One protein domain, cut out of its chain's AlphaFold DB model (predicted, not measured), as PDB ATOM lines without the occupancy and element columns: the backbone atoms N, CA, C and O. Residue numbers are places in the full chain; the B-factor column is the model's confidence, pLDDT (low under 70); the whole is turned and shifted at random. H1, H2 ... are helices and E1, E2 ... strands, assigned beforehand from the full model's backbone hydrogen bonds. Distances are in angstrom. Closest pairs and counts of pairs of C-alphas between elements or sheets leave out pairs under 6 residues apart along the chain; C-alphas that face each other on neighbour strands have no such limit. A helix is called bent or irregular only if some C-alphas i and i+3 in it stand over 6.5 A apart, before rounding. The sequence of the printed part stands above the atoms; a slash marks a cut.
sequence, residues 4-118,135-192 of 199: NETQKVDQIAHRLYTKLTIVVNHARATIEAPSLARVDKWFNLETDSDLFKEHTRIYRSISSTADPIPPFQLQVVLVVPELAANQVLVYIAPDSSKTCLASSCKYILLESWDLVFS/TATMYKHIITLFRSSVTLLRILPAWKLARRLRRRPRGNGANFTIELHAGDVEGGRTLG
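This is residues 4 to 118 and 135 to 192 of the 199 residues of the protein "Autophagy-related protein 13" of Postia placenta MAD-698-R-SB12 (UniProt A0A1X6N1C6). A strongly twisted three-stranded sheet, E4, E1, E5, has H1 and H4 over one face in two layers, helices on one face of a sheet; H3 packs beside H1 off the sheet, and the small hairpin E2 and E3 lies away from them toward one end. The 173 printed residues run H1 H2 E1 E2 E3 E4 H3 H4 E5, a mixed class, both sheets antiparallel. The outline is elongated, 62 by 33 by 33 A, yet only just compact, close to loose, with radius of gyration of the C-alphas 18.5 A.

E1 is residues 72 to 79, 21.4 A; E4, 107 to 115, 21.7 A, bends by 67 degrees at residue 110; E5 is 177 to 182, ending at C-alpha (35.194, -13.756, 6.732). H1, 4 to 28, 36.4 A, begins at C-alpha (55.636, 4.628, -4.620). H3 is 135 to 155, 30.6 A; H4, 157 to 167; H2, 53 to 59, only just irregular, C-alphas 55 and 58 being 7.0 A apart. E2 is 89 to 92; E3, 98 to 101.

N 74 and O 113 of E1 and E4 are 2.8 A apart, N 77 and O 179 of E1 and E5 2.9 A, N 91 and O 99 of E2 and E3 2.8 A, each within hydrogen-bond range. H1, the hub, runs along the strands at a height of 11.1 A over the sheet; H4, on the same face, is slantwise to them at 9.6 A. H1 touches H3 at a shallow tilt of 9 degrees, the same way, closest C-alphas Ala 27 and Leu 153, 6.5 A. H2 touches H1, closest C-alphas His 14 and Tyr 59, 5.6 A, a helical hairpin, and only grazes the sheet. Every O i to N i+4 pair is within hydrogen-bond range in H1, H3 and H4; H2 has 1 of 3, and 2 of 4 O i to N i+3 pairs.

The C-alphas of Asn 4 and Asn 86, the two farthest apart, are 62.4 A apart. Residues 119 to 134 are not printed; C-alphas 118 and 135 are 17.5 A apart across the cut. The links H1 to H2 and H2 to E1 are long. The pLDDT is under 70 at residues 32 to 37, 49, 169 to 174 and 185 to 188.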
ATOM      1  N   ASN A   4      56.404   5.191  -3.507       81.12
ATOM      2  CA  ASN A   4      55.636   4.628  -4.620       81.12
ATOM      3  C   ASN A   4      55.730   3.087  -4.703       81.12
ATOM      4  O   ASN A   4      54.764   2.412  -5.050       81.12
ATOM      5  N   GLU A   5      56.875   2.494  -4.359       80.50
ATOM      6  CA  GLU A   5      57.032   1.032  -4.340       80.50
ATOM      7  C   GLU A   5      56.228   0.403  -3.208       80.50
ATOM      8  O   GLU A   5      55.544  -0.595  -3.430       80.50
ATOM      9  N   THR A   6      56.241   1.022  -2.027       83.25
ATOM     10  CA  THR A   6      55.429   0.584  -0.884       83.25
ATOM     11  C   THR A   6      53.941   0.608  -1.231       83.25
ATOM     12  O   THR A   6      53.246  -0.381  -1.023       83.25
ATOM     13  N   GLN A   7      53.463   1.677  -1.879       86.62
ATOM     14  CA  GLN A   7      52.074   1.768  -2.350       86.62
ATOM     15  C   GLN A   7      51.710   0.667  -3.360       86.62
ATOM     16  O   GLN A   7      50.599   0.136  -3.330       86.62
ATOM     17  N   LYS A   8      52.634   0.299  -4.258       86.69
ATOM     18  CA  LYS A   8      52.422  -0.803  -5.211       86.69
ATOM     19  C   LYS A   8      52.349  -2.158  -4.512       86.69
ATOM     20  O   LYS A   8      51.497  -2.970  -4.867       86.69
ATOM     21  N   VAL A   9      53.219  -2.402  -3.535       86.06
ATOM     22  CA  VAL A   9      53.209  -3.636  -2.736       86.06
ATOM     23  C   VAL A   9      51.906  -3.749  -1.948       86.06
ATOM     24  O   VAL A   9      51.243  -4.780  -2.027       86.06
ATOM     25  N   ASP A  10      51.486  -2.672  -1.289       89.56
ATOM     26  CA  ASP A  10      50.214  -2.604  -0.566       89.56
ATOM     27  C   ASP A  10      49.019  -2.880  -1.491       89.56
ATOM     28  O   ASP A  10      48.130  -3.673  -1.165       89.56
ATOM     29  N   GLN A  11      49.020  -2.305  -2.699       90.50
ATOM     30  CA  GLN A  11      47.989  -2.581  -3.696       90.50
ATOM     31  C   GLN A  11      47.968  -4.061  -4.103       90.50
ATOM     32  O   GLN A  11      46.889  -4.648  -4.201       90.50
ATOM     33  N   ILE A  12      49.132  -4.670  -4.337       89.81
ATOM     34  CA  ILE A  12      49.241  -6.090  -4.693       89.81
ATOM     35  C   ILE A  12      48.746  -6.977  -3.552       89.81
ATOM     36  O   ILE A  12      47.964  -7.895  -3.805       89.81
ATOM     37  N   ALA A  13      49.146  -6.689  -2.313       88.81
ATOM     38  CA  ALA A  13      48.707  -7.421  -1.134       88.81
ATOM     39  C   ALA A  13      47.183  -7.345  -0.986       88.81
ATOM     40  O   ALA A  13      46.512  -8.371  -0.953       88.81
ATOM     41  N   HIS A  14      46.600  -6.148  -1.024       90.81
ATOM     42  CA  HIS A  14      45.147  -5.972  -0.966       90.81
ATOM     43  C   HIS A  14      44.409  -6.726  -2.088       90.81
ATOM     44  O   HIS A  14      43.340  -7.313  -1.878       90.81
ATOM     45  N   ARG A  15      44.988  -6.759  -3.297       90.38
ATOM     46  CA  ARG A  15      44.455  -7.554  -4.412       90.38
ATOM     47  C   ARG A  15      44.542  -9.051  -4.147       90.38
ATOM     48  O   ARG A  15      43.618  -9.757  -4.523       90.38
ATOM     49  N   LEU A  16      45.579  -9.541  -3.477       91.06
ATOM     50  CA  LEU A  16      45.692 -10.944  -3.079       91.06
ATOM     51  C   LEU A  16      44.536 -11.363  -2.150       91.06
ATOM     52  O   LEU A  16      43.845 -12.331  -2.467       91.06
ATOM     53  N   TYR A  17      44.275 -10.609  -1.073       90.81
ATOM     54  CA  TYR A  17      43.189 -10.898  -0.118       90.81
ATOM     55  C   TYR A  17      41.814 -10.940  -0.801       90.81
ATOM     56  O   TYR A  17      41.053 -11.904  -0.675       90.81
ATOM     57  N   THR A  18      41.505  -9.898  -1.576       90.44
ATOM     58  CA  THR A  18      40.223  -9.794  -2.292       90.44
ATOM     59  C   THR A  18      40.056 -10.917  -3.315       90.44
ATOM     60  O   THR A  18      39.019 -11.578  -3.356       90.44
ATOM     61  N   LYS A  19      41.096 -11.196  -4.107       91.75
ATOM     62  CA  LYS A  19      41.045 -12.204  -5.169       91.75
ATOM     63  C   LYS A  19      40.927 -13.625  -4.620       91.75
ATOM     64  O   LYS A  19      40.145 -14.400  -5.161       91.75
ATOM     65  N   LEU A  20      41.632 -13.956  -3.534       91.94
ATOM     66  CA  LEU A  20      41.484 -15.251  -2.862       91.94
ATOM     67  C   LEU A  20      40.031 -15.489  -2.464       91.94
ATOM     68  O   LEU A  20      39.466 -16.529  -2.793       91.94
ATOM     69  N   THR A  21      39.411 -14.493  -1.840       90.81
ATOM     70  CA  THR A  21      38.040 -14.610  -1.352       90.81
ATOM     71  C   THR A  21      37.052 -14.878  -2.485       90.81
ATOM     72  O   THR A  21      36.223 -15.781  -2.389       90.81
ATOM     73  N   ILE A  22      37.184 -14.158  -3.603       90.31
ATOM     74  CA  ILE A  22      36.325 -14.357  -4.776       90.31
ATOM     75  C   ILE A  22      36.541 -15.745  -5.392       90.31
ATOM     76  O   ILE A  22      35.580 -16.418  -5.764       90.31
ATOM     77  N   VAL A  23      37.793 -16.198  -5.477       92.25
ATOM     78  CA  VAL A  23      38.145 -17.501  -6.055       92.25
ATOM     79  C   VAL A  23      37.594 -18.657  -5.219       92.25
ATOM     80  O   VAL A  23      37.006 -19.585  -5.781       92.25
ATOM     81  N   VAL A  24      37.725 -18.589  -3.892       93.12
ATOM     82  CA  VAL A  24      37.125 -19.575  -2.983       93.12
ATOM     83  C   VAL A  24      35.600 -19.514  -3.086       93.12
ATOM     84  O   VAL A  24      34.967 -20.561  -3.229       93.12
ATOM     85  N   ASN A  25      35.007 -18.313  -3.127       90.94
ATOM     86  CA  ASN A  25      33.557 -18.146  -3.247       90.94
ATOM     87  C   ASN A  25      33.019 -18.828  -4.502       90.94
ATOM     88  O   ASN A  25      32.147 -19.688  -4.426       90.94
ATOM     89  N   HIS A  26      33.590 -18.509  -5.659       88.88
ATOM     90  CA  HIS A  26      33.173 -19.080  -6.934       88.88
ATOM     91  C   HIS A  26      33.300 -20.616  -6.950       88.88
ATOM     92  O   HIS A  26      32.451 -21.333  -7.497       88.88
ATOM     93  N   ALA A  27      34.325 -21.155  -6.284       90.75
ATOM     94  CA  ALA A  27      34.537 -22.592  -6.186       90.75
ATOM     95  C   ALA A  27      33.605 -23.309  -5.188       90.75
ATOM     96  O   ALA A  27      33.564 -24.542  -5.197       90.75
ATOM     97  N   ARG A  28      32.894 -22.594  -4.310       92.00
ATOM     98  CA  ARG A  28      32.154 -23.197  -3.184       92.00
ATOM     99  C   ARG A  28      30.688 -22.807  -3.123       92.00
ATOM    100  O   ARG A  28      29.863 -23.693  -2.925       92.00
ATOM    101  N   ALA A  29      30.367 -21.537  -3.360       83.75
ATOM    102  CA  ALA A  29      29.019 -21.001  -3.249       83.75
ATOM    103  C   ALA A  29      28.034 -21.839  -4.068       83.75
ATOM    104  O   ALA A  29      28.280 -22.171  -5.231       83.75
ATOM    105  N   THR A  30      26.938 -22.245  -3.438       82.38
ATOM    106  CA  THR A  30      25.855 -22.988  -4.100       82.38
ATOM    107  C   THR A  30      24.757 -22.065  -4.613       82.38
ATOM    108  O   THR A  30      23.948 -22.490  -5.431       82.38
ATOM    109  N   ILE A  31      24.740 -20.819  -4.139       75.31
ATOM    110  CA  ILE A  31      23.864 -19.747  -4.601       75.31
ATOM    111  C   ILE A  31      24.731 -18.788  -5.414       75.31
ATOM    112  O   ILE A  31      25.679 -18.205  -4.889       75.31
ATOM    113  N   GLU A  32      24.428 -18.650  -6.700       64.06
ATOM    114  CA  GLU A  32      25.076 -17.657  -7.553       64.06
ATOM    115  C   GLU A  32      24.432 -16.293  -7.289       64.06
ATOM    116  O   GLU A  32      23.231 -16.108  -7.492       64.06
ATOM    117  N   ALA A  33      25.223 -15.341  -6.793       63.47
ATOM    118  CA  ALA A  33      24.801 -13.949  -6.746       63.47
ATOM    119  C   ALA A  33      24.858 -13.368  -8.172       63.47
ATOM    120  O   ALA A  33      25.831 -13.634  -8.881       63.47
ATOM    121  N   PRO A  34      23.862 -12.578  -8.611       58.25
ATOM    122  CA  PRO A  34      23.905 -11.946  -9.924       58.25
ATOM    123  C   PRO A  34      25.116 -11.009 -10.020       58.25
ATOM    124  O   PRO A  34      25.261 -10.080  -9.220       58.25
ATOM    125  N   SER A  35      26.000 -11.254 -10.991       60.94
ATOM    126  CA  SER A  35      27.195 -10.438 -11.181       60.94
ATOM    127  C   SER A  35      26.876  -9.179 -11.989       60.94
ATOM    128  O   SER A  35      26.698  -9.187 -13.202       60.94
ATOM    129  N   LEU A  36      26.789  -8.054 -11.277       59.94
ATOM    130  CA  LEU A  36      26.679  -6.707 -11.856       59.94
ATOM    131  C   LEU A  36      27.994  -5.917 -11.721       59.94
ATOM    132  O   LEU A  36      28.052  -4.727 -12.023       59.94
ATOM    133  N   ALA A  37      29.048  -6.563 -11.216       68.12
ATOM    134  CA  ALA A  37      30.299  -5.917 -10.844       68.12
ATOM    135  C   ALA A  37      31.296  -5.847 -12.009       68.12
ATOM    136  O   ALA A  37      31.337  -6.699 -12.896       68.12
ATOM    137  N   ARG A  38      32.159  -4.827 -11.972       75.38
ATOM    138  CA  ARG A  38      33.252  -4.650 -12.935       75.38
ATOM    139  C   ARG A  38      34.215  -5.840 -12.867       75.38
ATOM    140  O   ARG A  38      34.775  -6.107 -11.808       75.38
ATOM    141  N   VAL A  39      34.470  -6.477 -14.009       80.50
ATOM    142  CA  VAL A  39      35.422  -7.593 -14.118       80.50
ATOM    143  C   VAL A  39      36.836  -7.129 -13.755       80.50
ATOM    144  O   VAL A  39      37.386  -6.202 -14.356       80.50
ATOM    145  N   ASP A  40      37.438  -7.789 -12.770       83.25
ATOM    146  CA  ASP A  40      38.816  -7.584 -12.342       83.25
ATOM    147  C   ASP A  40      39.732  -8.631 -12.990       83.25
ATOM    148  O   ASP A  40      39.535  -9.832 -12.809       83.25
ATOM    149  N   LYS A  41      40.753  -8.178 -13.729       88.44
ATOM    150  CA  LYS A  41      41.690  -9.044 -14.473       88.44
ATOM    151  C   LYS A  41      43.060  -9.211 -13.807       88.44
ATOM    152  O   LYS A  41      44.015  -9.642 -14.452       88.44
ATOM    153  N   TRP A  42      43.199  -8.849 -12.528       88.75
ATOM    154  CA  TRP A  42      44.478  -8.989 -11.825       88.75
ATOM    155  C   TRP A  42      44.955 -10.444 -11.794       88.75
ATOM    156  O   TRP A  42      44.146 -11.365 -11.695       88.75
ATOM    157  N   PHE A  43      46.273 -10.640 -11.853       90.44
ATOM    158  CA  PHE A  43      46.930 -11.948 -11.785       90.44
ATOM    159  C   PHE A  43      46.522 -12.917 -12.908       90.44
ATOM    160  O   PHE A  43      46.571 -14.132 -12.728       90.44
ATOM    161  N   ASN A  44      46.143 -12.383 -14.077       89.31
ATOM    162  CA  ASN A  44      45.679 -13.152 -15.238       89.31
ATOM    163  C   ASN A  44      44.474 -14.053 -14.933       89.31
ATOM    164  O   ASN A  44      44.356 -15.153 -15.476       89.31
ATOM    165  N   LEU A  45      43.597 -13.592 -14.045       87.25
ATOM    166  CA  LEU A  45      42.371 -14.279 -13.673       87.25
ATOM    167  C   LEU A  45      41.218 -13.286 -13.741       87.25
ATOM    168  O   LEU A  45      41.318 -12.199 -13.175       87.25
ATOM    169  N   GLU A  46      40.139 -13.636 -14.428       87.06
ATOM    170  CA  GLU A  46      38.938 -12.802 -14.487       87.06
ATOM    171  C   GLU A  46      38.021 -13.157 -13.315       87.06
ATOM    172  O   GLU A  46      37.715 -14.327 -13.087       87.06
ATOM    173  N   THR A  47      37.633 -12.149 -12.537       83.12
ATOM    174  CA  THR A  47      36.737 -12.299 -11.384       83.12
ATOM    175  C   THR A  47      35.730 -11.157 -11.348       83.12
ATOM    176  O   THR A  47      36.117  -9.997 -11.505       83.12
ATOM    177  N   ASP A  48      34.465 -11.472 -11.105       70.69
ATOM    178  CA  ASP A  48      33.313 -10.572 -11.161       70.69
ATOM    179  C   ASP A  48      32.581 -10.536  -9.812       70.69
ATOM    180  O   ASP A  48      31.470 -11.031  -9.644       70.69
ATOM    181  N   SER A  49      33.215  -9.967  -8.786       69.19
ATOM    182  CA  SER A  49      32.533  -9.791  -7.506       69.19
ATOM    183  C   SER A  49      33.223  -8.804  -6.586       69.19
ATOM    184  O   SER A  49      34.446  -8.732  -6.528       69.19
ATOM    185  N   ASP A  50      32.411  -8.098  -5.809       70.75
ATOM    186  CA  ASP A  50      32.839  -7.131  -4.802       70.75
ATOM    187  C   ASP A  50      32.646  -7.672  -3.372       70.75
ATOM    188  O   ASP A  50      32.411  -6.922  -2.423       70.75
ATOM    189  N   LEU A  51      32.728  -8.995  -3.215       75.19
ATOM    190  CA  LEU A  51      32.501  -9.676  -1.943       75.19
ATOM    191  C   LEU A  51      33.603  -9.348  -0.924       75.19
ATOM    192  O   LEU A  51      34.779  -9.237  -1.269       75.19
ATOM    193  N   PHE A  52      33.209  -9.215   0.346       76.50
ATOM    194  CA  PHE A  52      34.099  -9.034   1.505       76.50
ATOM    195  C   PHE A  52      35.061  -7.829   1.420       76.50
ATOM    196  O   PHE A  52      36.104  -7.800   2.078       76.50
ATOM    197  N   LYS A  53      34.702  -6.789   0.651       81.81
ATOM    198  CA  LYS A  53      35.471  -5.532   0.571       81.81
ATOM    199  C   LYS A  53      35.724  -4.887   1.933       81.81
ATOM    200  O   LYS A  53      36.812  -4.362   2.147       81.81
ATOM    201  N   GLU A  54      34.753  -4.939   2.846       84.69
ATOM    202  CA  GLU A  54      34.926  -4.349   4.178       84.69
ATOM    203  C   GLU A  54      35.898  -5.169   5.036       84.69
ATOM    204  O   GLU A  54      36.814  -4.609   5.628       84.69
ATOM    205  N   HIS A  55      35.802  -6.503   5.001       84.81
ATOM    206  CA  HIS A  55      36.722  -7.385   5.732       84.81
ATOM    207  C   HIS A  55      38.165  -7.307   5.217       84.81
ATOM    208  O   HIS A  55      39.109  -7.524   5.969       84.81
ATOM    209  N   THR A  56      38.350  -6.977   3.937       86.00
ATOM    210  CA  THR A  56      39.682  -6.833   3.330       86.00
ATOM    211  C   THR A  56      40.258  -5.418   3.446       86.00
ATOM    212  O   THR A  56      41.443  -5.206   3.182       86.00
ATOM    213  N   ARG A  57      39.456  -4.439   3.890       86.50
ATOM    214  CA  ARG A  57      39.821  -3.017   3.936       86.50
ATOM    215  C   ARG A  57      41.040  -2.739   4.811       86.50
ATOM    216  O   ARG A  57      41.865  -1.906   4.435       86.50
ATOM    217  N   ILE A  58      41.167  -3.448   5.931       85.69
ATOM    218  CA  ILE A  58      42.281  -3.297   6.881       85.69
ATOM    219  C   ILE A  58      43.640  -3.678   6.272       85.69
ATOM    220  O   ILE A  58      44.673  -3.199   6.728       85.69
ATOM    221  N   TYR A  59      43.649  -4.468   5.192       86.25
ATOM    222  CA  TYR A  59      44.862  -4.892   4.484       86.25
ATOM    223  C   TYR A  59      45.238  -3.978   3.313       86.25
ATOM    224  O   TYR A  59      46.194  -4.259   2.593       86.25
ATOM    225  N   ARG A  60      44.495  -2.884   3.088       87.12
ATOM    226  CA  ARG A  60      44.780  -1.928   2.004       87.12
ATOM    227  C   ARG A  60      46.123  -1.227   2.166       87.12
ATOM    228  O   ARG A  60      46.758  -0.933   1.163       87.12
ATOM    229  N   SER A  61      46.510  -0.964   3.408       86.75
ATOM    230  CA  SER A  61      47.752  -0.286   3.772       86.75
ATOM    231  C   SER A  61      48.545  -1.173   4.724       86.75
ATOM    232  O   SER A  61      48.875  -0.764   5.835       86.75
ATOM    233  N   ILE A  62      48.785  -2.424   4.314       85.06
ATOM    234  CA  ILE A  62      49.382  -3.465   5.163       85.06
ATOM    235  C   ILE A  62      50.776  -3.084   5.680       85.06
ATOM    236  O   ILE A  62      51.155  -3.477   6.783       85.06
ATOM    237  N   SER A  63      51.515  -2.262   4.930       83.31
ATOM    238  CA  SER A  63      52.799  -1.703   5.364       83.31
ATOM    239  C   SER A  63      52.672  -0.724   6.541       83.31
ATOM    240  O   SER A  63      53.625  -0.563   7.297       83.31
ATOM    241  N   SER A  64      51.507  -0.095   6.724       83.56
ATOM    242  CA  SER A  64      51.232   0.870   7.801       83.56
ATOM    243  C   SER A  64      50.444   0.276   8.973       83.56
ATOM    244  O   SER A  64      50.253   0.952   9.983       83.56
ATOM    245  N   THR A  65      49.955  -0.960   8.854       83.81
ATOM    246  CA  THR A  65      49.213  -1.650   9.920       83.81
ATOM    247  C   THR A  65      50.133  -1.961  11.107       83.81
ATOM    248  O   THR A  65      51.315  -2.254  10.920       83.81
ATOM    249  N   ALA A  66      49.619  -1.880  12.336       79.38
ATOM    250  CA  ALA A  66      50.387  -2.236  13.531       79.38
ATOM    251  C   ALA A  66      50.702  -3.743  13.565       79.38
ATOM    252  O   ALA A  66      49.898  -4.549  13.098       79.38
ATOM    253  N   ASP A  67      51.857  -4.109  14.124       77.94
ATOM    254  CA  ASP A  67      52.220  -5.512  14.335       77.94
ATOM    255  C   ASP A  67      51.637  -6.050  15.658       77.94
ATOM    256  O   ASP A  67      51.619  -5.319  16.652       77.94
ATOM    257  N   PRO A  68      51.204  -7.326  15.703       80.12
ATOM    258  CA  PRO A  68      51.135  -8.258  14.578       80.12
ATOM    259  C   PRO A  68      49.958  -7.936  13.647       80.12
ATOM    260  O   PRO A  68      48.860  -7.610  14.098       80.12
ATOM    261  N   ILE A  69      50.180  -8.070  12.338       85.00
ATOM    262  CA  ILE A  69      49.106  -7.924  11.353       85.00
ATOM    263  C   ILE A  69      48.075  -9.041  11.589       85.00
ATOM    264  O   ILE A  69      48.459 -10.215  11.596       85.00
ATOM    265  N   PRO A  70      46.781  -8.712  11.771       86.19
ATOM    266  CA  PRO A  70      45.752  -9.723  11.982       86.19
ATOM    267  C   PRO A  70      45.708 -10.729  10.823       86.19
ATOM    268  O   PRO A  70      45.833 -10.319   9.668       86.19
ATOM    269  N   PRO A  71      45.527 -12.034  11.081       87.38
ATOM    270  CA  PRO A  71      45.327 -13.000  10.012       87.38
ATOM    271  C   PRO A  71      43.969 -12.769   9.344       87.38
ATOM    272  O   PRO A  71      42.957 -12.528  10.008       87.38
ATOM    273  N   PHE A  72      43.922 -12.882   8.018       90.00
ATOM    274  CA  PHE A  72      42.651 -12.920   7.307       90.00
ATOM    275  C   PHE A  72      42.161 -14.359   7.241       90.00
ATOM    276  O   PHE A  72      42.687 -15.159   6.470       90.00
ATOM    277  N   GLN A  73      41.145 -14.665   8.037       91.44
ATOM    278  CA  GLN A  73      40.514 -15.974   8.048       91.44
ATOM    279  C   GLN A  73      39.258 -15.974   7.179       91.44
ATOM    280  O   GLN A  73      38.379 -15.118   7.313       91.44
ATOM    281  N   LEU A  74      39.166 -16.971   6.308       92.50
ATOM    282  CA  LEU A  74      38.014 -17.231   5.464       92.50
ATOM    283  C   LEU A  74      37.521 -18.657   5.707       92.50
ATOM    284  O   LEU A  74      38.219 -19.630   5.427       92.50
ATOM    285  N   GLN A  75      36.297 -18.777   6.201       93.38
ATOM    286  CA  GLN A  75      35.667 -20.051   6.509       93.38
ATOM    287  C   GLN A  75      34.665 -20.422   5.414       93.38
ATOM    288  O   GLN A  75      33.864 -19.599   4.966       93.38
ATOM    289  N   VAL A  76      34.714 -21.679   4.980       93.88
ATOM    290  CA  VAL A  76      33.718 -22.285   4.095       93.88
ATOM    291  C   VAL A  76      32.836 -23.165   4.960       93.88
ATOM    292  O   VAL A  76      33.308 -24.160   5.513       93.88
ATOM    293  N   VAL A  77      31.558 -22.814   5.063       93.19
ATOM    294  CA  VAL A  77      30.610 -23.497   5.943       93.19
ATOM    295  C   VAL A  77      29.458 -24.102   5.154       93.19
ATOM    296  O   VAL A  77      28.968 -23.529   4.182       93.19
ATOM    297  N   LEU A  78      29.022 -25.283   5.578       92.12
ATOM    298  CA  LEU A  78      27.752 -25.868   5.174       92.12
ATOM    299  C   LEU A  78      26.665 -25.323   6.099       92.12
ATOM    300  O   LEU A  78      26.709 -25.551   7.306       92.12
ATOM    301  N   VAL A  79      25.687 -24.637   5.529       90.88
ATOM    302  CA  VAL A  79      24.510 -24.169   6.250       90.88
ATOM    303  C   VAL A  79      23.509 -25.308   6.336       90.88
ATOM    304  O   VAL A  79      23.052 -25.855   5.324       90.88
ATOM    305  N   VAL A  80      23.190 -25.669   7.571       88.88
ATOM    306  CA  VAL A  80      22.146 -26.625   7.904       88.88
ATOM    307  C   VAL A  80      20.814 -25.866   7.888       88.88
ATOM    308  O   VAL A  80      20.655 -24.891   8.626       88.88
ATOM    309  N   PRO A  81      19.864 -26.257   7.025       86.50
ATOM    310  CA  PRO A  81      18.524 -25.683   7.030       86.50
ATOM    311  C   PRO A  81      17.802 -26.020   8.336       86.50
ATOM    312  O   PRO A  81      18.140 -26.990   9.011       86.50
ATOM    313  N   GLU A  82      16.766 -25.254   8.665       83.38
ATOM    314  CA  GLU A  82      15.912 -25.577   9.805       83.38
ATOM    315  C   GLU A  82      15.259 -26.950   9.589       83.38
ATOM    316  O   GLU A  82      14.561 -27.183   8.598       83.38
ATOM    317  N   LEU A  83      15.567 -27.885  10.488       82.19
ATOM    318  CA  LEU A  83      15.090 -29.259  10.420       82.19
ATOM    319  C   LEU A  83      13.716 -29.342  11.081       82.19
ATOM    320  O   LEU A  83      13.517 -28.840  12.187       82.19
ATOM    321  N   ALA A  84      12.770 -30.008  10.423       82.88
ATOM    322  CA  ALA A  84      11.489 -30.319  11.047       82.88
ATOM    323  C   ALA A  84      11.684 -31.277  12.239       82.88
ATOM    324  O   ALA A  84      12.660 -32.022  12.289       82.88
ATOM    325  N   ALA A  85      10.725 -31.328  13.170       80.56
ATOM    326  CA  ALA A  85      10.814 -32.158  14.382       80.56
ATOM    327  C   ALA A  85      11.022 -33.669  14.117       80.56
ATOM    328  O   ALA A  85      11.425 -34.409  15.009       80.56
ATOM    329  N   ASN A  86      10.748 -34.138  12.896       83.94
ATOM    330  CA  ASN A  86      10.949 -35.517  12.446       83.94
ATOM    331  C   ASN A  86      12.237 -35.726  11.625       83.94
ATOM    332  O   ASN A  86      12.432 -36.800  11.056       83.94
ATOM    333  N   GLN A  87      13.085 -34.707  11.503       84.88
ATOM    334  CA  GLN A  87      14.336 -34.753  10.760       84.88
ATOM    335  C   GLN A  87      15.513 -34.657  11.729       84.88
ATOM    336  O   GLN A  87      15.527 -33.838  12.640       84.88
ATOM    337  N   VAL A  88      16.525 -35.490  11.498       85.44
ATOM    338  CA  VAL A  88      17.784 -35.466  12.245       85.44
ATOM    339  C   VAL A  88      18.941 -35.373  11.264       85.44
ATOM    340  O   VAL A  88      18.921 -35.986  10.191       85.44
ATOM    341  N   LEU A  89      19.948 -34.587  11.625       87.44
ATOM    342  CA  LEU A  89      21.178 -34.496  10.862       87.44
ATOM    343  C   LEU A  89      22.109 -35.635  11.270       87.44
ATOM    344  O   LEU A  89      22.361 -35.840  12.453       87.44
ATOM    345  N   VAL A  90      22.623 -36.383  10.296       88.75
ATOM    346  CA  VAL A  90      23.471 -37.553  10.553       88.75
ATOM    347  C   VAL A  90      24.755 -37.441   9.749       88.75
ATOM    348  O   VAL A  90      24.721 -37.297   8.525       88.75
ATOM    349  N   TYR A  91      25.887 -37.546  10.438       87.56
ATOM    350  CA  TYR A  91      27.185 -37.769   9.823       87.56
ATOM    351  C   TYR A  91      27.396 -39.272   9.616       87.56
ATOM    352  O   TYR A  91      27.180 -40.063  10.531       87.56
ATOM    353  N   ILE A  92      27.802 -39.660   8.406       89.75
ATOM    354  CA  ILE A  92      28.154 -41.044   8.073       89.75
ATOM    355  C   ILE A  92      29.659 -41.075   7.837       89.75
ATOM    356  O   ILE A  92      30.147 -40.485   6.868       89.75
ATOM    357  N   ALA A  93      30.379 -41.740   8.728       86.88
ATOM    358  CA  ALA A  93      31.821 -41.869   8.641       86.88
ATOM    359  C   ALA A  93      32.231 -42.897   7.563       86.88
ATOM    360  O   ALA A  93      31.403 -43.690   7.100       86.88
ATOM    361  N   PRO A  94      33.506 -42.905   7.127       86.62
ATOM    362  CA  PRO A  94      33.993 -43.841   6.109       86.62
ATOM    363  C   PRO A  94      33.871 -45.322   6.498       86.62
ATOM    364  O   PRO A  94      33.772 -46.174   5.620       86.62
ATOM    365  N   ASP A  95      33.849 -45.625   7.796       90.69
ATOM    366  CA  ASP A  95      33.612 -46.963   8.352       90.69
ATOM    367  C   ASP A  95      32.118 -47.347   8.393       90.69
ATOM    368  O   ASP A  95      31.760 -48.411   8.889       90.69
ATOM    369  N   SER A  96      31.242 -46.508   7.828       88.50
ATOM    370  CA  SER A  96      29.778 -46.635   7.841       88.50
ATOM    371  C   SER A  96      29.117 -46.434   9.207       88.50
ATOM    372  O   SER A  96      27.900 -46.627   9.322       88.50
ATOM    373  N   SER A  97      29.865 -45.994  10.224       88.81
ATOM    374  CA  SER A  97      29.272 -45.553  11.484       88.81
ATOM    375  C   SER A  97      28.447 -44.280  11.271       88.81
ATOM    376  O   SER A  97      28.711 -43.468  10.378       88.81
ATOM    377  N   LYS A  98      27.373 -44.150  12.053       89.25
ATOM    378  CA  LYS A  98      26.420 -43.045  11.960       89.25
ATOM    379  C   LYS A  98      26.389 -42.302  13.282       89.25
ATOM    380  O   LYS A  98      26.073 -42.904  14.303       89.25
ATOM    381  N   THR A  99      26.633 -41.000  13.228       86.38
ATOM    382  CA  THR A  99      26.584 -40.122  14.399       86.38
ATOM    383  C   THR A  99      25.534 -39.052  14.162       86.38
ATOM    384  O   THR A  99      25.585 -38.334  13.160       86.38
ATOM    385  N   CYS A 100      24.558 -38.961  15.062       84.00
ATOM    386  CA  CYS A 100      23.576 -37.885  15.033       84.00
ATOM    387  C   CYS A 100      24.253 -36.579  15.456       84.00
ATOM    388  O   CYS A 100      24.981 -36.542  16.442       84.00
ATOM    389  N   LEU A 101      24.022 -35.517  14.694       81.88
ATOM    390  CA  LEU A 101      24.482 -34.175  15.023       81.88
ATOM    391  C   LEU A 101      23.382 -33.444  15.790       81.88
ATOM    392  O   LEU A 101      22.197 -33.639  15.510       81.88
ATOM    393  N   ALA A 102      23.776 -32.592  16.735       75.31
ATOM    394  CA  ALA A 102      22.842 -31.781  17.501       75.31
ATOM    395  C   ALA A 102      21.985 -30.904  16.573       75.31
ATOM    396  O   ALA A 102      22.504 -30.221  15.686       75.31
ATOM    397  N   SER A 103      20.670 -30.873  16.810       71.38
ATOM    398  CA  SER A 103      19.719 -30.075  16.020       71.38
ATOM    399  C   SER A 103      19.955 -28.560  16.117       71.38
ATOM    400  O   SER A 103      19.412 -27.803  15.320       71.38
ATOM    401  N   SER A 104      20.763 -28.104  17.081       76.31
ATOM    402  CA  SER A 104      21.180 -26.705  17.254       76.31
ATOM    403  C   SER A 104      22.296 -26.268  16.296       76.31
ATOM    404  O   SER A 104      22.550 -25.068  16.156       76.31
ATOM    405  N   CYS A 105      22.965 -27.217  15.631       80.25
ATOM    406  CA  CYS A 105      24.055 -26.945  14.707       80.25
ATOM    407  C   CYS A 105      23.521 -26.307  13.419       80.25
ATOM    408  O   CYS A 105      22.918 -26.979  12.582       80.25
ATOM    409  N   LYS A 106      23.783 -25.010  13.240       87.56
ATOM    410  CA  LYS A 106      23.388 -24.259  12.041       87.56
ATOM    411  C   LYS A 106      24.480 -24.259  10.975       87.56
ATOM    412  O   LYS A 106      24.171 -24.238   9.786       87.56
ATOM    413  N   TYR A 107      25.744 -24.294  11.385       90.19
ATOM    414  CA  TYR A 107      26.884 -24.225  10.477       90.19
ATOM    415  C   TYR A 107      27.825 -25.399  10.724       90.19
ATOM    416  O   TYR A 107      28.147 -25.710  11.864       90.19
ATOM    417  N   ILE A 108      28.289 -26.046   9.661       90.75
ATOM    418  CA  ILE A 108      29.343 -27.062   9.739       90.75
ATOM    419  C   ILE A 108      30.552 -26.541   8.979       90.75
ATOM    420  O   ILE A 108      30.462 -26.279   7.777       90.75
ATOM    421  N   LEU A 109      31.683 -26.402   9.666       92.44
ATOM    422  CA  LEU A 109      32.923 -25.942   9.059       92.44
ATOM    423  C   LEU A 109      33.477 -27.011   8.110       92.44
ATOM    424  O   LEU A 109      33.741 -28.145   8.506       92.44
ATOM    425  N   LEU A 110      33.647 -26.647   6.838       93.19
ATOM    426  CA  LEU A 110      34.206 -27.526   5.810       93.19
ATOM    427  C   LEU A 110      35.680 -27.217   5.541       93.19
ATOM    428  O   LEU A 110      36.475 -28.134   5.353       93.19
ATOM    429  N   GLU A 111      36.036 -25.932   5.474       94.50
ATOM    430  CA  GLU A 111      37.392 -25.458   5.178       94.50
ATOM    431  C   GLU A 111      37.671 -24.169   5.968       94.50
ATOM    432  O   GLU A 111      36.790 -23.315   6.072       94.50
ATOM    433  N   SER A 112      38.898 -24.004   6.473       93.19
ATOM    434  CA  SER A 112      39.419 -22.726   6.980       93.19
ATOM    435  C   SER A 112      40.621 -22.328   6.134       93.19
ATOM    436  O   SER A 112      41.529 -23.133   5.930       93.19
ATOM    437  N   TRP A 113      40.598 -21.107   5.615       93.50
ATOM    438  CA  TRP A 113      41.653 -20.527   4.799       93.50
ATOM    439  C   TRP A 113      42.229 -19.325   5.531       93.50
ATOM    440  O   TRP A 113      41.569 -18.293   5.635       93.50
ATOM    441  N   ASP A 114      43.469 -19.453   5.985       91.25
ATOM    442  CA  ASP A 114      44.158 -18.392   6.707       91.25
ATOM    443  C   ASP A 114      45.193 -17.741   5.794       91.25
ATOM    444  O   ASP A 114      46.118 -18.391   5.300       91.25
ATOM    445  N   LEU A 115      45.032 -16.442   5.548       90.06
ATOM    446  CA  LEU A 115      46.034 -15.629   4.877       90.06
ATOM    447  C   LEU A 115      46.772 -14.805   5.926       90.06
ATOM    448  O   LEU A 115      46.237 -13.849   6.489       90.06
ATOM    449  N   VAL A 116      48.010 -15.213   6.188       88.25
ATOM    450  CA  VAL A 116      48.891 -14.588   7.170       88.25
ATOM    451  C   VAL A 116      49.961 -13.804   6.433       88.25
ATOM    452  O   VAL A 116      50.621 -14.325   5.532       88.25
ATOM    453  N   PHE A 117      50.134 -12.547   6.821       84.94
ATOM    454  CA  PHE A 117      51.257 -11.744   6.375       84.94
ATOM    455  C   PHE A 117      52.245 -11.601   7.523       84.94
ATOM    456  O   PHE A 117      51.938 -10.980   8.539       84.94
ATOM    457  N   SER A 118      53.439 -12.150   7.334       80.62
ATOM    458  CA  SER A 118      54.530 -12.035   8.295       80.62
ATOM    459  C   SER A 118      55.518 -10.981   7.813       80.62
ATOM    460  O   SER A 118      56.020 -11.056   6.689       80.62
ATOM    461  N   THR A 135      58.698  -5.848  -7.847       78.50
ATOM    462  CA  THR A 135      57.243  -5.986  -7.908       78.50
ATOM    463  C   THR A 135      56.811  -6.980  -9.004       78.50
ATOM    464  O   THR A 135      55.817  -7.685  -8.845       78.50
ATOM    465  N   ALA A 136      57.596  -7.112 -10.082       83.12
ATOM    466  CA  ALA A 136      57.381  -8.083 -11.150       83.12
ATOM    467  C   ALA A 136      57.565  -9.548 -10.709       83.12
ATOM    468  O   ALA A 136      56.752 -10.398 -11.075       83.12
ATOM    469  N   THR A 137      58.596  -9.862  -9.923       86.31
ATOM    470  CA  THR A 137      58.826 -11.218  -9.395       86.31
ATOM    471  C   THR A 137      57.709 -11.623  -8.436       86.31
ATOM    472  O   THR A 137      57.119 -12.692  -8.594       86.31
ATOM    473  N   MET A 138      57.330 -10.729  -7.516       85.56
ATOM    474  CA  MET A 138      56.197 -10.942  -6.608       85.56
ATOM    475  C   MET A 138      54.901 -11.208  -7.387       85.56
ATOM    476  O   MET A 138      54.191 -12.173  -7.110       85.56
ATOM    477  N   TYR A 139      54.627 -10.410  -8.422       88.75
ATOM    478  CA  TYR A 139      53.453 -10.590  -9.273       88.75
ATOM    479  C   TYR A 139      53.443 -11.949  -9.988       88.75
ATOM    480  O   TYR A 139      52.411 -12.621 -10.023       88.75
ATOM    481  N   LYS A 140      54.593 -12.398 -10.517       91.12
ATOM    482  CA  LYS A 140      54.731 -13.726 -11.140       91.12
ATOM    483  C   LYS A 140      54.451 -14.854 -10.146       91.12
ATOM    484  O   LYS A 140      53.723 -15.783 -10.491       91.12
ATOM    485  N   HIS A 141      54.971 -14.767  -8.923       91.62
ATOM    486  CA  HIS A 141      54.691 -15.763  -7.886       91.62
ATOM    487  C   HIS A 141      53.210 -15.809  -7.518       91.62
ATOM    488  O   HIS A 141      52.646 -16.896  -7.428       91.62
ATOM    489  N   ILE A 142      52.555 -14.652  -7.401       92.62
ATOM    490  CA  ILE A 142      51.120 -14.581  -7.105       92.62
ATOM    491  C   ILE A 142      50.281 -15.191  -8.237       92.62
ATOM    492  O   ILE A 142      49.326 -15.916  -7.965       92.62
ATOM    493  N   ILE A 143      50.644 -14.969  -9.506       93.44
ATOM    494  CA  ILE A 143      49.982 -15.641 -10.637       93.44
ATOM    495  C   ILE A 143      50.069 -17.166 -10.483       93.44
ATOM    496  O   ILE A 143      49.063 -17.865 -10.630       93.44
ATOM    497  N   THR A 144      51.262 -17.695 -10.208       95.31
ATOM    498  CA  THR A 144      51.461 -19.141 -10.029       95.31
ATOM    499  C   THR A 144      50.671 -19.663  -8.831       95.31
ATOM    500  O   THR A 144      49.999 -20.689  -8.953       95.31
ATOM    501  N   LEU A 145      50.668 -18.923  -7.718       94.44
ATOM    502  CA  LEU A 145      49.876 -19.232  -6.533       94.44
ATOM    503  C   LEU A 145      48.396 -19.362  -6.897       94.44
ATOM    504  O   LEU A 145      47.823 -20.420  -6.666       94.44
ATOM    505  N   PHE A 146      47.789 -18.379  -7.567       94.88
ATOM    506  CA  PHE A 146      46.374 -18.464  -7.946       94.88
ATOM    507  C   PHE A 146      46.057 -19.639  -8.871       94.88
ATOM    508  O   PHE A 146      45.017 -20.279  -8.702       94.88
ATOM    509  N   ARG A 147      46.945 -19.981  -9.810       92.56
ATOM    510  CA  ARG A 147      46.762 -21.179 -10.649       92.56
ATOM    511  C   ARG A 147      46.764 -22.459  -9.814       92.56
ATOM    512  O   ARG A 147      45.899 -23.320 -10.015       92.56
ATOM    513  N   SER A 148      47.682 -22.568  -8.855       95.88
ATOM    514  CA  SER A 148      47.698 -23.695  -7.919       95.88
ATOM    515  C   SER A 148      46.472 -23.705  -7.000       95.88
ATOM    516  O   SER A 148      45.846 -24.752  -6.869       95.88
ATOM    517  N   SER A 149      46.035 -22.558  -6.469       93.88
ATOM    518  CA  SER A 149      44.859 -22.450  -5.597       93.88
ATOM    519  C   SER A 149      43.577 -22.863  -6.315       93.88
ATOM    520  O   SER A 149      42.792 -23.630  -5.768       93.88
ATOM    521  N   VAL A 150      43.372 -22.441  -7.568       92.31
ATOM    522  CA  VAL A 150      42.216 -22.877  -8.375       92.31
ATOM    523  C   VAL A 150      42.233 -24.392  -8.595       92.31
ATOM    524  O   VAL A 150      41.180 -25.033  -8.588       92.31
ATOM    525  N   THR A 151      43.416 -24.979  -8.767       95.25
ATOM    526  CA  THR A 151      43.570 -26.431  -8.922       95.25
ATOM    527  C   THR A 151      43.279 -27.156  -7.610       95.25
ATOM    528  O   THR A 151      42.478 -28.091  -7.595       95.25
ATOM    529  N   LEU A 152      43.843 -26.674  -6.499       95.69
ATOM    530  CA  LEU A 152      43.602 -27.179  -5.149       95.69
ATOM    531  C   LEU A 152      42.105 -27.157  -4.812       95.69
ATOM    532  O   LEU A 152      41.527 -28.164  -4.404       95.69
ATOM    533  N   LEU A 153      41.435 -26.038  -5.091       95.25
ATOM    534  CA  LEU A 153      40.004 -25.881  -4.859       95.25
ATOM    535  C   LEU A 153      39.153 -26.909  -5.604       95.25
ATOM    536  O   LEU A 153      38.054 -27.189  -5.136       95.25
ATOM    537  N   ARG A 154      39.622 -27.481  -6.721       92.94
ATOM    538  CA  ARG A 154      38.898 -28.511  -7.490       92.94
ATOM    539  C   ARG A 154      39.129 -29.937  -6.990       92.94
ATOM    540  O   ARG A 154      38.341 -30.819  -7.334       92.94
ATOM    541  N   ILE A 155      40.184 -30.182  -6.216       95.12
ATOM    542  CA  ILE A 155      40.501 -31.519  -5.689       95.12
ATOM    543  C   ILE A 155      40.021 -31.717  -4.247       95.12
ATOM    544  O   ILE A 155      39.770 -32.854  -3.848       95.12
ATOM    545  N   LEU A 156      39.829 -30.630  -3.491       94.69
ATOM    546  CA  LEU A 156      39.333 -30.684  -2.116       94.69
ATOM    547  C   LEU A 156      37.919 -31.300  -2.023       94.69
ATOM    548  O   LEU A 156      37.091 -31.098  -2.918       94.69
ATOM    549  N   PRO A 157      37.588 -32.022  -0.933       91.75
ATOM    550  CA  PRO A 157      36.294 -32.691  -0.778       91.75
ATOM    551  C   PRO A 157      35.084 -31.754  -0.893       91.75
ATOM    552  O   PRO A 157      34.072 -32.139  -1.490       91.75
ATOM    553  N   ALA A 158      35.194 -30.514  -0.403       93.38
ATOM    554  CA  ALA A 158      34.097 -29.550  -0.454       93.38
ATOM    555  C   ALA A 158      33.686 -29.197  -1.894       93.38
ATOM    556  O   ALA A 158      32.518 -28.912  -2.137       93.38
ATOM    557  N   TRP A 159      34.583 -29.316  -2.883       92.88
ATOM    558  CA  TRP A 159      34.223 -29.176  -4.300       92.88
ATOM    559  C   TRP A 159      33.208 -30.224  -4.751       92.88
ATOM    560  O   TRP A 159      32.245 -29.916  -5.459       92.88
ATOM    561  N   LYS A 160      33.408 -31.483  -4.340       91.12
ATOM    562  CA  LYS A 160      32.480 -32.574  -4.662       91.12
ATOM    563  C   LYS A 160      31.125 -32.320  -4.006       91.12
ATOM    564  O   LYS A 160      30.102 -32.547  -4.652       91.12
ATOM    565  N   LEU A 161      31.116 -31.828  -2.766       90.31
ATOM    566  CA  LEU A 161      29.894 -31.466  -2.049       90.31
ATOM    567  C   LEU A 161      29.164 -30.298  -2.727       90.31
ATOM    568  O   LEU A 161      28.007 -30.459  -3.108       90.31
ATOM    569  N   ALA A 162      29.853 -29.184  -2.985       90.62
ATOM    570  CA  ALA A 162      29.306 -28.012  -3.669       90.62
ATOM    571  C   ALA A 162      28.669 -28.386  -5.014       90.62
ATOM    572  O   ALA A 162      27.525 -28.035  -5.292       90.62
ATOM    573  N   ARG A 163      29.362 -29.193  -5.829       90.31
ATOM    574  CA  ARG A 163      28.825 -29.683  -7.107       90.31
ATOM    575  C   ARG A 163      27.582 -30.550  -6.949       90.31
ATOM    576  O   ARG A 163      26.699 -30.488  -7.802       90.31
ATOM    577  N   ARG A 164      27.519 -31.391  -5.914       88.06
ATOM    578  CA  ARG A 164      26.332 -32.213  -5.632       88.06
ATOM    579  C   ARG A 164      25.150 -31.338  -5.226       88.06
ATOM    580  O   ARG A 164      24.053 -31.577  -5.717       88.06
ATOM    581  N   LEU A 165      25.383 -30.322  -4.398       88.19
ATOM    582  CA  LEU A 165      24.349 -29.391  -3.945       88.19
ATOM    583  C   LEU A 165      23.818 -28.520  -5.092       88.19
ATOM    584  O   LEU A 165      22.609 -28.443  -5.263       88.19
ATOM    585  N   ARG A 166      24.688 -27.981  -5.960       85.88
ATOM    586  CA  ARG A 166      24.272 -27.209  -7.154       85.88
ATOM    587  C   ARG A 166      23.422 -28.014  -8.145       85.88
ATOM    588  O   ARG A 166      22.632 -27.442  -8.883       85.88
ATOM    589  N   ARG A 167      23.613 -29.338  -8.210       81.50
ATOM    590  CA  ARG A 167      22.893 -30.228  -9.141       81.50
ATOM    591  C   ARG A 167      21.545 -30.705  -8.617       81.50
ATOM    592  O   ARG A 167      20.771 -31.245  -9.404       81.50
ATOM    593  N   ARG A 168      21.280 -30.595  -7.312       73.88
ATOM    594  CA  ARG A 168      20.000 -31.031  -6.755       73.88
ATOM    595  C   ARG A 168      18.921 -30.024  -7.159       73.88
ATOM    596  O   ARG A 168      19.065 -28.845  -6.838       73.88
ATOM    597  N   PRO A 169      17.840 -30.459  -7.835       60.50
ATOM    598  CA  PRO A 169      16.650 -29.632  -7.959       60.50
ATOM    599  C   PRO A 169      16.194 -29.240  -6.552       60.50
ATOM    600  O   PRO A 169      16.279 -30.066  -5.640       60.50
ATOM    601  N   ARG A 170      15.703 -28.009  -6.378       59.81
ATOM    602  CA  ARG A 170      15.010 -27.564  -5.157       59.81
ATOM    603  C   ARG A 170      13.705 -28.360  -5.002       59.81
ATOM    604  O   ARG A 170      12.628 -27.864  -5.302       59.81
ATOM    605  N   GLY A 171      13.819 -29.632  -4.638       54.38
ATOM    606  CA  GLY A 171      12.724 -30.522  -4.264       54.38
ATOM    607  C   GLY A 171      12.598 -30.618  -2.743       54.38
ATOM    608  O   GLY A 171      13.468 -30.134  -2.029       54.38
ATOM    609  N   ASN A 172      11.529 -31.272  -2.281       48.59
ATOM    610  CA  ASN A 172      10.967 -31.373  -0.916       48.59
ATOM    611  C   ASN A 172      11.891 -31.743   0.280       48.59
ATOM    612  O   ASN A 172      11.386 -32.056   1.356       48.59
ATOM    613  N   GLY A 173      13.214 -31.757   0.125       53.69
ATOM    614  CA  GLY A 173      14.182 -31.959   1.202       53.69
ATOM    615  C   GLY A 173      14.801 -30.649   1.692       53.69
ATOM    616  O   GLY A 173      14.824 -29.644   0.983       53.69
ATOM    617  N   ALA A 174      15.338 -30.677   2.909       61.34
ATOM    618  CA  ALA A 174      16.033 -29.548   3.508       61.34
ATOM    619  C   ALA A 174      17.233 -29.130   2.619       61.34
ATOM    620  O   ALA A 174      18.121 -29.937   2.318       61.34
ATOM    621  N   ASN A 175      17.226 -27.884   2.136       78.75
ATOM    622  CA  ASN A 175      18.190 -27.391   1.151       78.75
ATOM    623  C   ASN A 175      19.472 -26.911   1.839       78.75
ATOM    624  O   ASN A 175      19.572 -25.748   2.216       78.75
ATOM    625  N   PHE A 176      20.453 -27.798   1.976       87.19
ATOM    626  CA  PHE A 176      21.797 -27.407   2.399       87.19
ATOM    627  C   PHE A 176      22.434 -26.448   1.391       87.19
ATOM    628  O   PHE A 176      22.415 -26.703   0.182       87.19
ATOM    629  N   THR A 177      23.059 -25.389   1.895       90.31
ATOM    630  CA  THR A 177      23.813 -24.417   1.095       90.31
ATOM    631  C   THR A 177      25.238 -24.309   1.612       90.31
ATOM    632  O   THR A 177      25.517 -24.637   2.760       90.31
ATOM    633  N   ILE A 178      26.169 -23.905   0.749       91.69
ATOM    634  CA  ILE A 178      27.533 -23.576   1.168       91.69
ATOM    635  C   ILE A 178      27.699 -22.069   1.084       91.69
ATOM    636  O   ILE A 178      27.467 -21.480   0.023       91.69
ATOM    637  N   GLU A 179      28.132 -21.489   2.196       90.69
ATOM    638  CA  GLU A 179      28.363 -20.060   2.367       90.69
ATOM    639  C   GLU A 179      29.806 -19.802   2.802       90.69
ATOM    640  O   GLU A 179      30.501 -20.683   3.320       90.69
ATOM    641  N   LEU A 180      30.274 -18.589   2.523       90.62
ATOM    642  CA  LEU A 180      31.589 -18.115   2.928       90.62
ATOM    643  C   LEU A 180      31.432 -17.058   4.006       90.62
ATOM    644  O   LEU A 180      30.598 -16.165   3.881       90.62
ATOM    645  N   HIS A 181      32.276 -17.133   5.024       88.75
ATOM    646  CA  HIS A 181      32.313 -16.175   6.117       88.75
ATOM    647  C   HIS A 181      33.743 -15.676   6.298       88.75
ATOM    648  O   HIS A 181      34.683 -16.467   6.331       88.75
ATOM    649  N   ALA A 182      33.914 -14.358   6.387       85.81
ATOM    650  CA  ALA A 182      35.194 -13.756   6.732       85.81
ATOM    651  C   ALA A 182      35.232 -13.513   8.247       85.81
ATOM    652  O   ALA A 182      34.417 -12.749   8.767       85.81
ATOM    653  N   GLY A 183      36.181 -14.149   8.931       80.25
ATOM    654  CA  GLY A 183      36.248 -14.217  10.391       80.25
ATOM    655  C   GLY A 183      35.560 -15.454  10.976       80.25
ATOM    656  O   GLY A 183      35.202 -16.382  10.250       80.25
ATOM    657  N   ASP A 184      35.407 -15.461  12.299       70.00
ATOM    658  CA  ASP A 184      34.833 -16.589  13.031       70.00
ATOM    659  C   ASP A 184      33.303 -16.638  12.894       70.00
ATOM    660  O   ASP A 184      32.601 -15.646  13.119       70.00
ATOM    661  N   VAL A 185      32.773 -17.796  12.497       67.62
ATOM    662  CA  VAL A 185      31.331 -18.015  12.339       67.62
ATOM    663  C   VAL A 185      30.728 -18.303  13.710       67.62
ATOM    664  O   VAL A 185      30.952 -19.385  14.243       67.62
ATOM    665  N   GLU A 186      29.937 -17.359  14.241       63.84
ATOM    666  CA  GLU A 186      29.086 -17.468  15.448       63.84
ATOM    667  C   GLU A 186      29.375 -18.706  16.326       63.84
ATOM    668  O   GLU A 186      28.701 -19.736  16.209       63.84
ATOM    669  N   GLY A 187      30.368 -18.590  17.215       60.75
ATOM    670  CA  GLY A 187      31.006 -19.690  17.960       60.75
ATOM    671  C   GLY A 187      30.135 -20.550  18.895       60.75
ATOM    672  O   GLY A 187      30.676 -21.304  19.692       60.75
ATOM    673  N   GLY A 188      28.803 -20.469  18.818       65.12
ATOM    674  CA  GLY A 188      27.872 -21.345  19.542       65.12
ATOM    675  C   GLY A 188      26.987 -22.232  18.656       65.12
ATOM    676  O   GLY A 188      26.344 -23.141  19.167       65.12
ATOM    677  N   ARG A 189      26.921 -21.985  17.338       76.44
ATOM    678  CA  ARG A 189      26.086 -22.766  16.394       76.44
ATOM    679  C   ARG A 189      26.888 -23.418  15.271       76.44
ATOM    680  O   ARG A 189      26.295 -23.969  14.337       76.44
ATOM    681  N   THR A 190      28.209 -23.334  15.366       82.88
ATOM    682  CA  THR A 190      29.147 -23.847  14.373       82.88
ATOM    683  C   THR A 190      29.822 -25.096  14.905       82.88
ATOM    684  O   THR A 190      30.502 -25.056  15.927       82.88
ATOM    685  N   LEU A 191      29.668 -26.204  14.189       84.12
ATOM    686  CA  LEU A 191      30.484 -27.388  14.393       84.12
ATOM    687  C   LEU A 191      31.842 -27.164  13.708       84.12
ATOM    688  O   LEU A 191      31.925 -27.139  12.475       84.12
ATOM    689  N   GLY A 192      32.879 -26.950  14.517       82.81
ATOM    690  CA  GLY A 192      34.242 -26.647  14.077       82.81
ATOM    691  C   GLY A 192      35.124 -27.885  13.896       82.81
ATOM    692  O   GLY A 192      34.704 -29.029  14.074       82.81
TER     693      GLY A 192